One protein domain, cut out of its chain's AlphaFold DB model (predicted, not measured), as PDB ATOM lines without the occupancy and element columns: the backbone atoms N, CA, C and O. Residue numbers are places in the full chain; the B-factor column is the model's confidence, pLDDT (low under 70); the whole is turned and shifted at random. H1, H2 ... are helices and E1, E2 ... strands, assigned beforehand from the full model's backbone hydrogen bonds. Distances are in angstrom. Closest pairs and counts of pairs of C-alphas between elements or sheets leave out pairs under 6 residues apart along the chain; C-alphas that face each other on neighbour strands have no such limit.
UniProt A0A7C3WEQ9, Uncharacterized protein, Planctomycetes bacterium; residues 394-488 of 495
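This is residues 394 to 488 of the 495 residues of an uncharacterized protein of Planctomycetes bacterium (UniProt A0A7C3WEQ9). A strongly twisted sheet of four strands forms the middle layer, with H1 over one face toward its E1 edge and H2 over the opposite face toward its E3 edge. The third helix, H3, only grazes the sheet with residues 477 to 487. The printed part has 95 residues with three named helices and four named strands, in the order H1, E1, E2, H2, E3, E4, H3; the sheet's order is E1, E2, E4, E3, all antiparallel, and the class is mixed, helices and strands. The whole is compact, with a radius of gyration of the C-alphas of 13.2 A, and spans 39 by 30 by 24 A.

Begin in the sheet with E2, residues 416 to 422, its longest strand at 20.2 A. Beside it find E1, residues 408 to 413, and E4, residues 463 to 468, each 16.4 A long; E3 is residues 455 to 457, 6.6 A. Find C-alpha 394 at (122.171, 183.996, 169.127); from there H1 runs 14.5 A to residue 403. H2, residues 432 to 443, is 16.9 A long. H3, residues 475 to 487, covers 19.7 A and ends with C-alpha 487 at (135.859, 183.140, 184.657).

Look first at the hairpin E1 and E2, at 157 degrees, where N 411 and O 418 are 2.9 A apart, within hydrogen-bond range. E2 and E4 are antiparallel at 159 degrees, with N 466 and O 419 at 2.8 A. The hairpin E3 and E4 stands at 166 degrees, with N 456 and O 465 at 2.8 A. E1 and E3 are the edge strands. H1 is over E1 at a height over the sheet of 8.6 A, slantwise to the strands at 47 degrees to E1 on the local plane; their closest C-alphas, Met 401 and Trp 408, are 6.1 A apart. On the opposite face, H2 is over E4 and E3 at a height of 10.1 A, slantwise at 45 degrees to E3 on the local plane; the closest C-alphas of H2 and E3, Gln 433 and Ile 455, are 7.1 A apart. E2, H2 and E3 make a split strand-helix-strand unit, two strands running the same way with E4 between them, and its crossover is right-handed. The three helices are apart from one another. Every O i to N i+4 pair is within hydrogen-bond range in H1 and H2, and 7 of 9 in H3.

The two C-alphas farthest apart, those of Arg 428 and Ser 474, are 40.0 A apart. The printed part has no cut. Its one long link is the 11 residues from H2 to E3. Mean pLDDT of the printed part is 85.6; look for values under 70 at residues 394 to 395 and 427 to 429.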
ATOM      1  N   SER A 394     120.874 184.576 169.511       58.78
ATOM      2  CA  SER A 394     122.171 183.996 169.127       58.78
ATOM      3  C   SER A 394     123.180 184.982 168.529       58.78
ATOM      4  O   SER A 394     124.366 184.868 168.835       58.78
ATOM      5  N   ASN A 395     122.746 185.927 167.687       58.56
ATOM      6  CA  ASN A 395     123.671 186.818 166.970       58.56
ATOM      7  C   ASN A 395     124.189 187.955 167.858       58.56
ATOM      8  O   ASN A 395     125.355 188.339 167.756       58.56
ATOM      9  N   ASP A 396     123.341 188.471 168.743       71.00
ATOM     10  CA  ASP A 396     123.731 189.547 169.654       71.00
ATOM     11  C   ASP A 396     124.583 189.017 170.808       71.00
ATOM     12  O   ASP A 396     125.511 189.697 171.238       71.00
ATOM     13  N   LEU A 397     124.378 187.762 171.229       78.25
ATOM     14  CA  LEU A 397     125.257 187.115 172.206       78.25
ATOM     15  C   LEU A 397     126.664 186.886 171.657       78.25
ATOM     16  O   LEU A 397     127.625 187.076 172.391       78.25
ATOM     17  N   GLU A 398     126.824 186.529 170.380       78.12
ATOM     18  CA  GLU A 398     128.160 186.361 169.788       78.12
ATOM     19  C   GLU A 398     128.918 187.687 169.668       78.12
ATOM     20  O   GLU A 398     130.117 187.737 169.957       78.12
ATOM     21  N   LYS A 399     128.220 188.771 169.308       75.56
ATOM     22  CA  LYS A 399     128.790 190.124 169.333       75.56
ATOM     23  C   LYS A 399     129.152 190.551 170.751       75.56
ATOM     24  O   LYS A 399     130.236 191.088 170.949       75.56
ATOM     25  N   LEU A 400     128.283 190.284 171.725       74.50
ATOM     26  CA  LEU A 400     128.529 190.593 173.130       74.50
ATOM     27  C   LEU A 400     129.746 189.824 173.661       74.50
ATOM     28  O   LEU A 400     130.632 190.424 174.256       74.50
ATOM     29  N   MET A 401     129.842 188.522 173.379       80.81
ATOM     30  CA  MET A 401     131.011 187.696 173.701       80.81
ATOM     31  C   MET A 401     132.294 188.308 173.113       80.81
ATOM     32  O   MET A 401     133.282 188.479 173.822       80.81
ATOM     33  N   GLN A 402     132.261 188.731 171.844       79.56
ATOM     34  CA  GLN A 402     133.398 189.386 171.192       79.56
ATOM     35  C   GLN A 402     133.754 190.742 171.825       79.56
ATOM     36  O   GLN A 402     134.934 191.012 172.040       79.56
ATOM     37  N   GLN A 403     132.765 191.582 172.136       72.56
ATOM     38  CA  GLN A 403     132.966 192.884 172.786       72.56
ATOM     39  C   GLN A 403     133.555 192.741 174.190       72.56
ATOM     40  O   GLN A 403     134.411 193.526 174.586       72.56
ATOM     41  N   LEU A 404     133.111 191.726 174.927       72.81
ATOM     42  CA  LEU A 404     133.584 191.436 176.273       72.81
ATOM     43  C   LEU A 404     134.924 190.685 176.290       72.81
ATOM     44  O   LEU A 404     135.452 190.438 177.372       72.81
ATOM     45  N   GLY A 405     135.464 190.301 175.125       79.44
ATOM     46  CA  GLY A 405     136.679 189.490 175.029       79.44
ATOM     47  C   GLY A 405     136.525 188.102 175.660       79.44
ATOM     48  O   GLY A 405     137.492 187.561 176.188       79.44
ATOM     49  N   GLN A 406     135.313 187.545 175.647       84.31
ATOM     50  CA  GLN A 406     134.972 186.269 176.269       84.31
ATOM     51  C   GLN A 406     134.543 185.250 175.213       84.31
ATOM     52  O   GLN A 406     133.976 185.583 174.174       84.31
ATOM     53  N   ASP A 407     134.808 183.978 175.480       88.75
ATOM     54  CA  ASP A 407     134.348 182.862 174.653       88.75
ATOM     55  C   ASP A 407     133.086 182.196 175.213       88.75
ATOM     56  O   ASP A 407     132.618 181.203 174.656       88.75
ATOM     57  N   TRP A 408     132.477 182.797 176.236       93.38
ATOM     58  CA  TRP A 408     131.184 182.423 176.791       93.38
ATOM     59  C   TRP A 408     130.418 183.649 177.310       93.38
ATOM     60  O   TRP A 408     130.970 184.739 177.453       93.38
ATOM     61  N   THR A 409     129.121 183.480 177.547       91.00
ATOM     62  CA  THR A 409     128.249 184.458 178.203       91.00
ATOM     63  C   THR A 409     127.102 183.740 178.911       91.00
ATOM     64  O   THR A 409     126.635 182.698 178.440       91.00
ATOM     65  N   ALA A 410     126.653 184.287 180.040       90.69
ATOM     66  CA  ALA A 410     125.495 183.798 180.777       90.69
ATOM     67  C   ALA A 410     124.358 184.821 180.723       90.69
ATOM     68  O   ALA A 410     124.595 186.025 180.813       90.69
ATOM     69  N   TYR A 411     123.126 184.346 180.582       87.62
ATOM     70  CA  TYR A 411     121.936 185.189 180.487       87.62
ATOM     71  C   TYR A 411     120.725 184.492 181.110       87.62
ATOM     72  O   TYR A 411     120.727 183.280 181.312       87.62
ATOM     73  N   GLU A 412     119.699 185.265 181.451       83.44
ATOM     74  CA  GLU A 412     118.501 184.780 182.136       83.44
ATOM     75  C   GLU A 412     117.278 184.956 181.231       83.44
ATOM     76  O   GLU A 412     117.073 186.035 180.675       83.44
ATOM     77  N   ILE A 413     116.492 183.891 181.054       79.25
ATOM     78  CA  ILE A 413     115.225 183.892 180.303       79.25
ATOM     79  C   ILE A 413     114.212 183.097 181.120       79.25
ATOM     80  O   ILE A 413     114.494 181.958 181.493       79.25
ATOM     81  N   ASP A 414     113.056 183.696 181.402       79.25
ATOM     82  CA  ASP A 414     111.954 183.076 182.153       79.25
ATOM     83  C   ASP A 414     112.396 182.458 183.493       79.25
ATOM     84  O   ASP A 414     112.012 181.346 183.856       79.25
ATOM     85  N   GLY A 415     113.274 183.164 184.216       78.06
ATOM     86  CA  GLY A 415     113.817 182.716 185.504       78.06
ATOM     87  C   GLY A 415     114.792 181.535 185.414       78.06
ATOM     88  O   GLY A 415     115.196 180.996 186.443       78.06
ATOM     89  N   ARG A 416     115.190 181.119 184.204       86.44
ATOM     90  CA  ARG A 416     116.218 180.096 183.971       86.44
ATOM     91  C   ARG A 416     117.514 180.742 183.515       86.44
ATOM     92  O   ARG A 416     117.507 181.655 182.689       86.44
ATOM     93  N   VAL A 417     118.632 180.231 184.019       88.75
ATOM     94  CA  VAL A 417     119.963 180.697 183.621       88.75
ATOM     95  C   VAL A 417     120.492 179.833 182.492       88.75
ATOM     96  O   VAL A 417     120.508 178.608 182.575       88.75
ATOM     97  N   TRP A 418     120.962 180.493 181.449       93.88
ATOM     98  CA  TRP A 418     121.553 179.884 180.276       93.88
ATOM     99  C   TRP A 418     123.015 180.287 180.175       93.88
ATOM    100  O   TRP A 418     123.369 181.427 180.471       93.88
ATOM    101  N   ILE A 419     123.860 179.368 179.713       93.50
ATOM    102  CA  ILE A 419     125.237 179.665 179.319       93.50
ATOM    103  C   ILE A 419     125.394 179.325 177.843       93.50
ATOM    104  O   ILE A 419     125.137 178.195 177.430       93.50
ATOM    105  N   ARG A 420     125.858 180.292 177.053       93.06
ATOM    106  CA  ARG A 420     126.304 180.085 175.672       93.06
ATOM    107  C   ARG A 420     127.816 180.218 175.622       93.06
ATOM    108  O   ARG A 420     128.355 181.174 176.167       93.06
ATOM    109  N   GLY A 421     128.500 179.316 174.926       92.56
ATOM    110  CA  GLY A 421     129.952 179.396 174.767       92.56
ATOM    111  C   GLY A 421     130.476 178.786 173.477       92.56
ATOM    112  O   GLY A 421     129.748 178.128 172.734       92.56
ATOM    113  N   ARG A 422     131.752 179.040 173.182       92.00
ATOM    114  CA  ARG A 422     132.485 178.442 172.061       92.00
ATOM    115  C   ARG A 422     133.051 177.090 172.472       92.00
ATOM    116  O   ARG A 422     133.478 176.898 173.607       92.00
ATOM    117  N   ILE A 423     133.054 176.157 171.531       91.31
ATOM    118  CA  ILE A 423     133.623 174.826 171.725       91.31
ATOM    119  C   ILE A 423     135.093 174.889 171.281       91.31
ATOM    120  O   ILE A 423     135.341 175.151 170.101       91.31
ATOM    121  N   PRO A 424     136.073 174.685 172.181       86.19
ATOM    122  CA  PRO A 424     137.471 174.587 171.783       86.19
ATOM    123  C   PRO A 424     137.709 173.296 170.990       86.19
ATOM    124  O   PRO A 424     136.972 172.317 171.119       86.19
ATOM    125  N   SER A 425     138.769 173.271 170.183       79.75
ATOM    126  CA  SER A 425     139.227 172.053 169.511       79.75
ATOM    127  C   SER A 425     139.523 170.963 170.555       79.75
ATOM    128  O   SER A 425     140.480 171.096 171.313       79.75
ATOM    129  N   PHE A 426     138.712 169.902 170.619       72.38
ATOM    130  CA  PHE A 426     138.851 168.826 171.614       72.38
ATOM    131  C   PHE A 426     139.515 167.562 171.033       72.38
ATOM    132  O   PHE A 426     139.582 167.367 169.816       72.38
ATOM    133  N   ALA A 427     140.054 166.706 171.910       56.94
ATOM    134  CA  ALA A 427     140.836 165.521 171.548       56.94
ATOM    135  C   ALA A 427     139.998 164.427 170.850       56.94
ATOM    136  O   ALA A 427     138.825 164.217 171.162       56.94
ATOM    137  N   ARG A 428     140.609 163.695 169.905       59.94
ATOM    138  CA  ARG A 428     139.953 162.595 169.172       59.94
ATOM    139  C   ARG A 428     139.599 161.451 170.136       59.94
ATOM    140  O   ARG A 428     140.504 160.862 170.713       59.94
ATOM    141  N   GLY A 429     138.311 161.111 170.256       68.56
ATOM    142  CA  GLY A 429     137.846 159.901 170.960       68.56
ATOM    143  C   GLY A 429     136.622 160.077 171.867       68.56
ATOM    144  O   GLY A 429     135.943 159.092 172.128       68.56
ATOM    145  N   GLN A 430     136.302 161.303 172.296       81.44
ATOM    146  CA  GLN A 430     135.120 161.619 173.116       81.44
ATOM    147  C   GLN A 430     134.062 162.353 172.278       81.44
ATOM    148  O   GLN A 430     134.408 163.090 171.350       81.44
ATOM    149  N   THR A 431     132.770 162.178 172.573       88.50
ATOM    150  CA  THR A 431     131.741 163.001 171.917       88.50
ATOM    151  C   THR A 431     131.778 164.434 172.459       88.50
ATOM    152  O   THR A 431     132.053 164.670 173.634       88.50
ATOM    153  N   CYS A 432     131.470 165.421 171.614       88.44
ATOM    154  CA  CYS A 432     131.464 166.832 172.023       88.44
ATOM    155  C   CYS A 432     130.521 167.096 173.213       88.44
ATOM    156  O   CYS A 432     130.806 167.940 174.056       88.44
ATOM    157  N   GLN A 433     129.406 166.365 173.291       91.31
ATOM    158  CA  GLN A 433     128.432 166.486 174.374       91.31
ATOM    159  C   GLN A 433     128.972 165.932 175.696       91.31
ATOM    160  O   GLN A 433     128.758 166.543 176.737       91.31
ATOM    161  N   GLU A 434     129.715 164.824 175.666       90.94
ATOM    162  CA  GLU A 434     130.381 164.282 176.859       90.94
ATOM    163  C   GLU A 434     131.486 165.202 177.366       90.94
ATOM    164  O   GLU A 434     131.569 165.423 178.571       90.94
ATOM    165  N   TYR A 435     132.282 165.771 176.455       92.31
ATOM    166  CA  TYR A 435     133.313 166.746 176.805       92.31
ATOM    167  C   TYR A 435     132.708 167.969 177.509       92.31
ATOM    168  O   TYR A 435     133.143 168.343 178.598       92.31
ATOM    169  N   LEU A 436     131.666 168.562 176.915       93.50
ATOM    170  CA  LEU A 436     130.973 169.721 177.484       93.50
ATOM    171  C   LEU A 436     130.331 169.396 178.829       93.50
ATOM    172  O   LEU A 436     130.484 170.164 179.774       93.50
ATOM    173  N   TYR A 437     129.646 168.256 178.928       94.38
ATOM    174  CA  TYR A 437     129.028 167.807 180.170       94.38
ATOM    175  C   TYR A 437     130.057 167.670 181.291       94.38
ATOM    176  O   TYR A 437     129.848 168.220 182.367       94.38
ATOM    177  N   GLN A 438     131.179 166.995 181.026       92.75
ATOM    178  CA  GLN A 438     132.242 166.801 182.007       92.75
ATOM    179  C   GLN A 438     132.835 168.140 182.460       92.75
ATOM    180  O   GLN A 438     132.941 168.381 183.657       92.75
ATOM    181  N   LYS A 439     133.142 169.044 181.523       93.69
ATOM    182  CA  LYS A 439     133.706 170.360 181.850       93.69
ATOM    183  C   LYS A 439     132.752 171.256 182.625       93.69
ATOM    184  O   LYS A 439     133.141 171.871 183.610       93.69
ATOM    185  N   LEU A 440     131.485 171.295 182.236       93.31
ATOM    186  CA  LEU A 440     130.483 172.066 182.967       93.31
ATOM    187  C   LEU A 440     130.214 171.466 184.356       93.31
ATOM    188  O   LEU A 440     130.021 172.220 185.305       93.31
ATOM    189  N   GLN A 441     130.263 170.137 184.505       92.81
ATOM    190  CA  GLN A 441     130.178 169.448 185.801       92.81
ATOM    191  C   GLN A 441     131.425 169.621 186.679       92.81
ATOM    192  O   GLN A 441     131.315 169.495 187.891       92.81
ATOM    193  N   GLU A 442     132.597 169.918 186.117       92.19
ATOM    194  CA  GLU A 442     133.792 170.260 186.902       92.19
ATOM    195  C   GLU A 442     133.654 171.651 187.549       92.19
ATOM    196  O   GLU A 442     134.091 171.853 188.681       92.19
ATOM    197  N   HIS A 443     133.009 172.602 186.862       88.81
ATOM    198  CA  HIS A 443     132.936 173.996 187.309       88.81
ATOM    199  C   HIS A 443     131.626 174.364 188.025       88.81
ATOM    200  O   HIS A 443     131.642 175.155 188.960       88.81
ATOM    201  N   LEU A 444     130.479 173.794 187.646       89.88
ATOM    202  CA  LEU A 444     129.163 174.251 188.119       89.88
ATOM    203  C   LEU A 444     128.444 173.416 189.206       89.88
ATOM    204  O   LEU A 444     127.389 173.879 189.646       89.88
ATOM    205  N   PRO A 445     128.930 172.260 189.707       83.06
ATOM    206  CA  PRO A 445     128.080 171.291 190.414       83.06
ATOM    207  C   PRO A 445     127.574 171.805 191.771       83.06
ATOM    208  O   PRO A 445     126.514 171.399 192.239       83.06
ATOM    209  N   SER A 446     128.296 172.741 192.391       86.88
ATOM    210  CA  SER A 446     127.909 173.377 193.659       86.88
ATOM    211  C   SER A 446     126.883 174.508 193.496       86.88
ATOM    212  O   SER A 446     126.410 175.052 194.496       86.88
ATOM    213  N   TYR A 447     126.565 174.896 192.257       87.31
ATOM    214  CA  TYR A 447     125.769 176.086 191.940       87.31
ATOM    215  C   TYR A 447     124.573 175.794 191.032       87.31
ATOM    216  O   TYR A 447     123.563 176.491 191.119       87.31
ATOM    217  N   ALA A 448     124.685 174.784 190.172       90.38
ATOM    218  CA  ALA A 448     123.652 174.377 189.239       90.38
ATOM    219  C   ALA A 448     123.784 172.894 188.879       90.38
ATOM    220  O   ALA A 448     124.885 172.351 188.803       90.38
ATOM    221  N   THR A 449     122.655 172.261 188.574       90.31
ATOM    222  CA  THR A 449     122.649 170.929 187.971       90.31
ATOM    223  C   THR A 449     122.777 171.068 186.457       90.31
ATOM    224  O   THR A 449     122.000 171.773 185.809       90.31
ATOM    225  N   VAL A 450     123.777 170.392 185.893       92.06
ATOM    226  CA  VAL A 450     123.970 170.255 184.445       92.06
ATOM    227  C   VAL A 450     123.688 168.808 184.077       92.06
ATOM    228  O   VAL A 450     124.332 167.908 184.613       92.06
ATOM    229  N   THR A 451     122.752 168.574 183.163       91.69
ATOM    230  CA  THR A 451     122.459 167.251 182.595       91.69
ATOM    231  C   THR A 451     122.914 167.209 181.137       91.69
ATOM    232  O   THR A 451     123.057 168.250 180.493       91.69
ATOM    233  N   LYS A 452     123.165 166.012 180.590       91.62
ATOM    234  CA  LYS A 452     123.518 165.876 179.166       91.62
ATOM    235  C   LYS A 452     122.388 166.363 178.255       91.62
ATOM    236  O   LYS A 452     122.676 166.940 177.209       91.62
ATOM    237  N   ASP A 453     121.142 166.164 178.674       90.62
ATOM    238  CA  ASP A 453     119.944 166.504 177.899       90.62
ATOM    239  C   ASP A 453     119.708 168.018 177.807       90.62
ATOM    240  O   ASP A 453     119.116 168.495 176.841       90.62
ATOM    241  N   ASN A 454     120.256 168.787 178.753       91.81
ATOM    242  CA  ASN A 454     120.156 170.245 178.779       91.81
ATOM    243  C   ASN A 454     121.312 170.944 178.039       91.81
ATOM    244  O   ASN A 454     121.496 172.149 178.210       91.81
ATOM    245  N   ILE A 455     122.114 170.215 177.250       94.12
ATOM    246  CA  ILE A 455     123.210 170.769 176.440       94.12
ATOM    247  C   ILE A 455     122.848 170.681 174.958       94.12
ATOM    248  O   ILE A 455     122.712 169.598 174.390       94.12
ATOM    249  N   TRP A 456     122.805 171.834 174.298       93.62
ATOM    250  CA  TRP A 456     122.598 171.961 172.860       93.62
ATOM    251  C   TRP A 456     123.887 172.386 172.168       93.62
ATOM    252  O   TRP A 456     124.542 173.344 172.576       93.62
ATOM    253  N   ILE A 457     124.239 171.700 171.084       91.12
ATOM    254  CA  ILE A 457     125.446 171.968 170.294       91.12
ATOM    255  C   ILE A 457     125.024 172.480 168.921       91.12
ATOM    256  O   ILE A 457     124.117 171.928 168.298       91.12
ATOM    257  N   SER A 458     125.680 173.534 168.432       87.88
ATOM    258  CA  SER A 458     125.396 174.065 167.101       87.88
ATOM    259  C   SER A 458     125.699 173.034 166.012       87.88
ATOM    260  O   SER A 458     126.585 172.193 166.151       87.88
ATOM    261  N   THR A 459     125.001 173.114 164.877       81.81
ATOM    262  CA  THR A 459     125.192 172.183 163.747       81.81
ATOM    263  C   THR A 459     126.642 172.150 163.252       81.81
ATOM    264  O   THR A 459     127.136 171.108 162.834       81.81
ATOM    265  N   GLN A 460     127.340 173.286 163.336       81.75
ATOM    266  CA  GLN A 460     128.749 173.419 162.957       81.75
ATOM    267  C   GLN A 460     129.721 172.940 164.049       81.75
ATOM    268  O   GLN A 460     130.925 172.920 163.813       81.75
ATOM    269  N   LYS A 461     129.218 172.550 165.229       89.12
ATOM    270  CA  LYS A 461     129.996 172.132 166.409       89.12
ATOM    271  C   LYS A 461     131.003 173.187 166.882       89.12
ATOM    272  O   LYS A 461     132.056 172.854 167.410       89.12
ATOM    273  N   THR A 462     130.669 174.459 166.689       88.19
ATOM    274  CA  THR A 462     131.510 175.611 167.055       88.19
ATOM    275  C   THR A 462     131.061 176.288 168.346       88.19
ATOM    276  O   THR A 462     131.852 176.976 168.991       88.19
ATOM    277  N   THR A 463     129.803 176.102 168.744       91.44
ATOM    278  CA  THR A 463     129.200 176.728 169.924       91.44
ATOM    279  C   THR A 463     128.259 175.765 170.635       91.44
ATOM    280  O   THR A 463     127.725 174.834 170.027       91.44
ATOM    281  N   TYR A 464     128.057 175.998 171.928       93.94
ATOM    282  CA  TYR A 464     127.103 175.281 172.759       93.94
ATOM    283  C   TYR A 464     126.194 176.254 173.510       93.94
ATOM    284  O   TYR A 464     126.520 177.430 173.686       93.94
ATOM    285  N   CYS A 465     125.053 175.740 173.949       94.50
ATOM    286  CA  CYS A 465     124.143 176.379 174.880       94.50
ATOM    287  C   CYS A 465     123.769 175.358 175.957       94.50
ATOM    288  O   CYS A 465     123.536 174.197 175.626       94.50
ATOM    289  N   VAL A 466     123.711 175.761 177.220       95.00
ATOM    290  CA  VAL A 466     123.269 174.906 178.326       95.00
ATOM    291  C   VAL A 466     122.282 175.659 179.205       95.00
ATOM    292  O   VAL A 466     122.519 176.816 179.551       95.00
ATOM    293  N   CYS A 467     121.178 175.004 179.556       94.56
ATOM    294  CA  CYS A 467     120.225 175.503 180.543       94.56
ATOM    295  C   CYS A 467     120.617 174.943 181.907       94.56
ATOM    296  O   CYS A 467     120.732 173.729 182.077       94.56
ATOM    297  N   LEU A 468     120.828 175.828 182.873       92.12
ATOM    298  CA  LEU A 468     121.186 175.472 184.233       92.12
ATOM    299  C   LEU A 468     119.926 175.259 185.067       92.12
ATOM    300  O   LEU A 468     119.055 176.128 185.123       92.12
ATOM    301  N   GLU A 469     119.854 174.124 185.751       89.19
ATOM    302  CA  GLU A 469     118.833 173.885 186.767       89.19
ATOM    303  C   GLU A 469     119.353 174.388 188.112       89.19
ATOM    304  O   GLU A 469     120.280 173.822 188.698       89.19
ATOM    305  N   LEU A 470     118.782 175.496 188.583       89.75
ATOM    306  CA  LEU A 470     119.129 176.075 189.874       89.75
ATOM    307  C   LEU A 470     118.270 175.455 190.982       89.75
ATOM    308  O   LEU A 470     117.080 175.220 190.766       89.75
ATOM    309  N   PRO A 471     118.826 175.237 192.185       88.56
ATOM    310  CA  PRO A 471     118.015 174.928 193.357       88.56
ATOM    311  C   PRO A 471     116.997 176.043 193.629       88.56
ATOM    312  O   PRO A 471     117.278 177.214 193.384       88.56
ATOM    313  N   SER A 472     115.842 175.699 194.204       84.56
ATOM    314  CA  SER A 472     114.731 176.637 194.459       84.56
ATOM    315  C   SER A 472     115.061 177.797 195.414       84.56
ATOM    316  O   SER A 472     114.246 178.696 195.602       84.56
ATOM    317  N   ASP A 473     116.235 177.781 196.044       87.19
ATOM    318  CA  ASP A 473     116.712 178.850 196.914       87.19
ATOM    319  C   ASP A 473     117.363 179.977 196.090       87.19
ATOM    320  O   ASP A 473     118.412 179.809 195.465       87.19
ATOM    321  N   SER A 474     116.770 181.173 196.164       78.75
ATOM    322  CA  SER A 474     117.241 182.390 195.486       78.75
ATOM    323  C   SER A 474     118.700 182.777 195.786       78.75
ATOM    324  O   SER A 474     119.324 183.484 194.991       78.75
ATOM    325  N   SER A 475     119.288 182.293 196.888       86.88
ATOM    326  CA  SER A 475     120.696 182.531 197.225       86.88
ATOM    327  C   SER A 475     121.672 181.864 196.241       86.88
ATOM    328  O   SER A 475     122.827 182.290 196.124       86.88
ATOM    329  N   PHE A 476     121.233 180.827 195.516       85.19
ATOM    330  CA  PHE A 476     122.061 180.120 194.536       85.19
ATOM    331  C   PHE A 476     122.358 180.963 193.302       85.19
ATOM    332  O   PHE A 476     123.483 180.913 192.815       85.19
ATOM    333  N   LEU A 477     121.420 181.798 192.844       83.62
ATOM    334  CA  LEU A 477     121.658 182.687 191.704       83.62
ATOM    335  C   LEU A 477     122.769 183.699 192.011       83.62
ATOM    336  O   LEU A 477     123.669 183.912 191.200       83.62
ATOM    337  N   THR A 478     122.752 184.282 193.212       84.75
ATOM    338  CA  THR A 478     123.796 185.210 193.666       84.75
ATOM    339  C   THR A 478     125.156 184.518 193.755       84.75
ATOM    340  O   THR A 478     126.150 185.052 193.263       84.75
ATOM    341  N   ARG A 479     125.204 183.305 194.319       89.00
ATOM    342  CA  ARG A 479     126.436 182.505 194.414       89.00
ATOM    343  C   ARG A 479     126.960 182.068 193.045       89.00
ATOM    344  O   ARG A 479     128.161 182.155 192.808       89.00
ATOM    345  N   LEU A 480     126.073 181.677 192.129       88.44
ATOM    346  CA  LEU A 480     126.418 181.339 190.750       88.44
ATOM    347  C   LEU A 480     127.000 182.551 190.014       88.44
ATOM    348  O   LEU A 480     128.040 182.426 189.378       88.44
ATOM    349  N   ARG A 481     126.385 183.736 190.136       85.44
ATOM    350  CA  ARG A 481     126.907 184.980 189.536       85.44
ATOM    351  C   ARG A 481     128.303 185.318 190.065       85.44
ATOM    352  O   ARG A 481     129.189 185.635 189.278       85.44
ATOM    353  N   GLN A 482     128.515 185.208 191.378       85.81
ATOM    354  CA  GLN A 482     129.830 185.420 191.998       85.81
ATOM    355  C   GLN A 482     130.873 184.405 191.519       85.81
ATOM    356  O   GLN A 482     132.025 184.771 191.303       85.81
ATOM    357  N   HIS A 483     130.475 183.147 191.333       89.62
ATOM    358  CA  HIS A 483     131.354 182.105 190.820       89.62
ATOM    359  C   HIS A 483     131.726 182.342 189.349       89.62
ATOM    360  O   HIS A 483     132.905 182.389 189.011       89.62
ATOM    361  N   LEU A 484     130.737 182.596 188.487       87.00
ATOM    362  CA  LEU A 484     130.938 182.883 187.063       87.00
ATOM    363  C   LEU A 484     131.807 184.130 186.826       87.00
ATOM    364  O   LEU A 484     132.590 184.162 185.879       87.00
ATOM    365  N   ALA A 485     131.756 185.123 187.720       83.94
ATOM    366  CA  ALA A 485     132.628 186.297 187.657       83.94
ATOM    367  C   ALA A 485     134.134 185.947 187.695       83.94
ATOM    368  O   ALA A 485     134.952 186.696 187.164       83.94
ATOM    369  N   GLN A 486     134.516 184.795 188.262       84.44
ATOM    370  CA  GLN A 486     135.912 184.331 188.331       84.44
ATOM    371  C   GLN A 486     136.463 183.846 186.977       84.44
ATOM    372  O   GLN A 486     137.687 183.718 186.815       84.44
ATOM    373  N   PHE A 487     135.566 183.595 186.017       81.81
ATOM    374  CA  PHE A 487     135.859 183.140 184.657       81.81
ATOM    375  C   PHE A 487     135.774 184.269 183.620       81.81
ATOM    376  O   PHE A 487     135.980 184.024 182.433       81.81
ATOM    377  N   VAL A 488     135.497 185.510 184.035       79.38
ATOM    378  CA  VAL A 488     135.512 186.665 183.127       79.38
ATOM    379  C   VAL A 488     136.914 186.827 182.538       79.38
ATOM    380  O   VAL A 488     137.906 186.905 183.263       79.38
TER     381      VAL A 488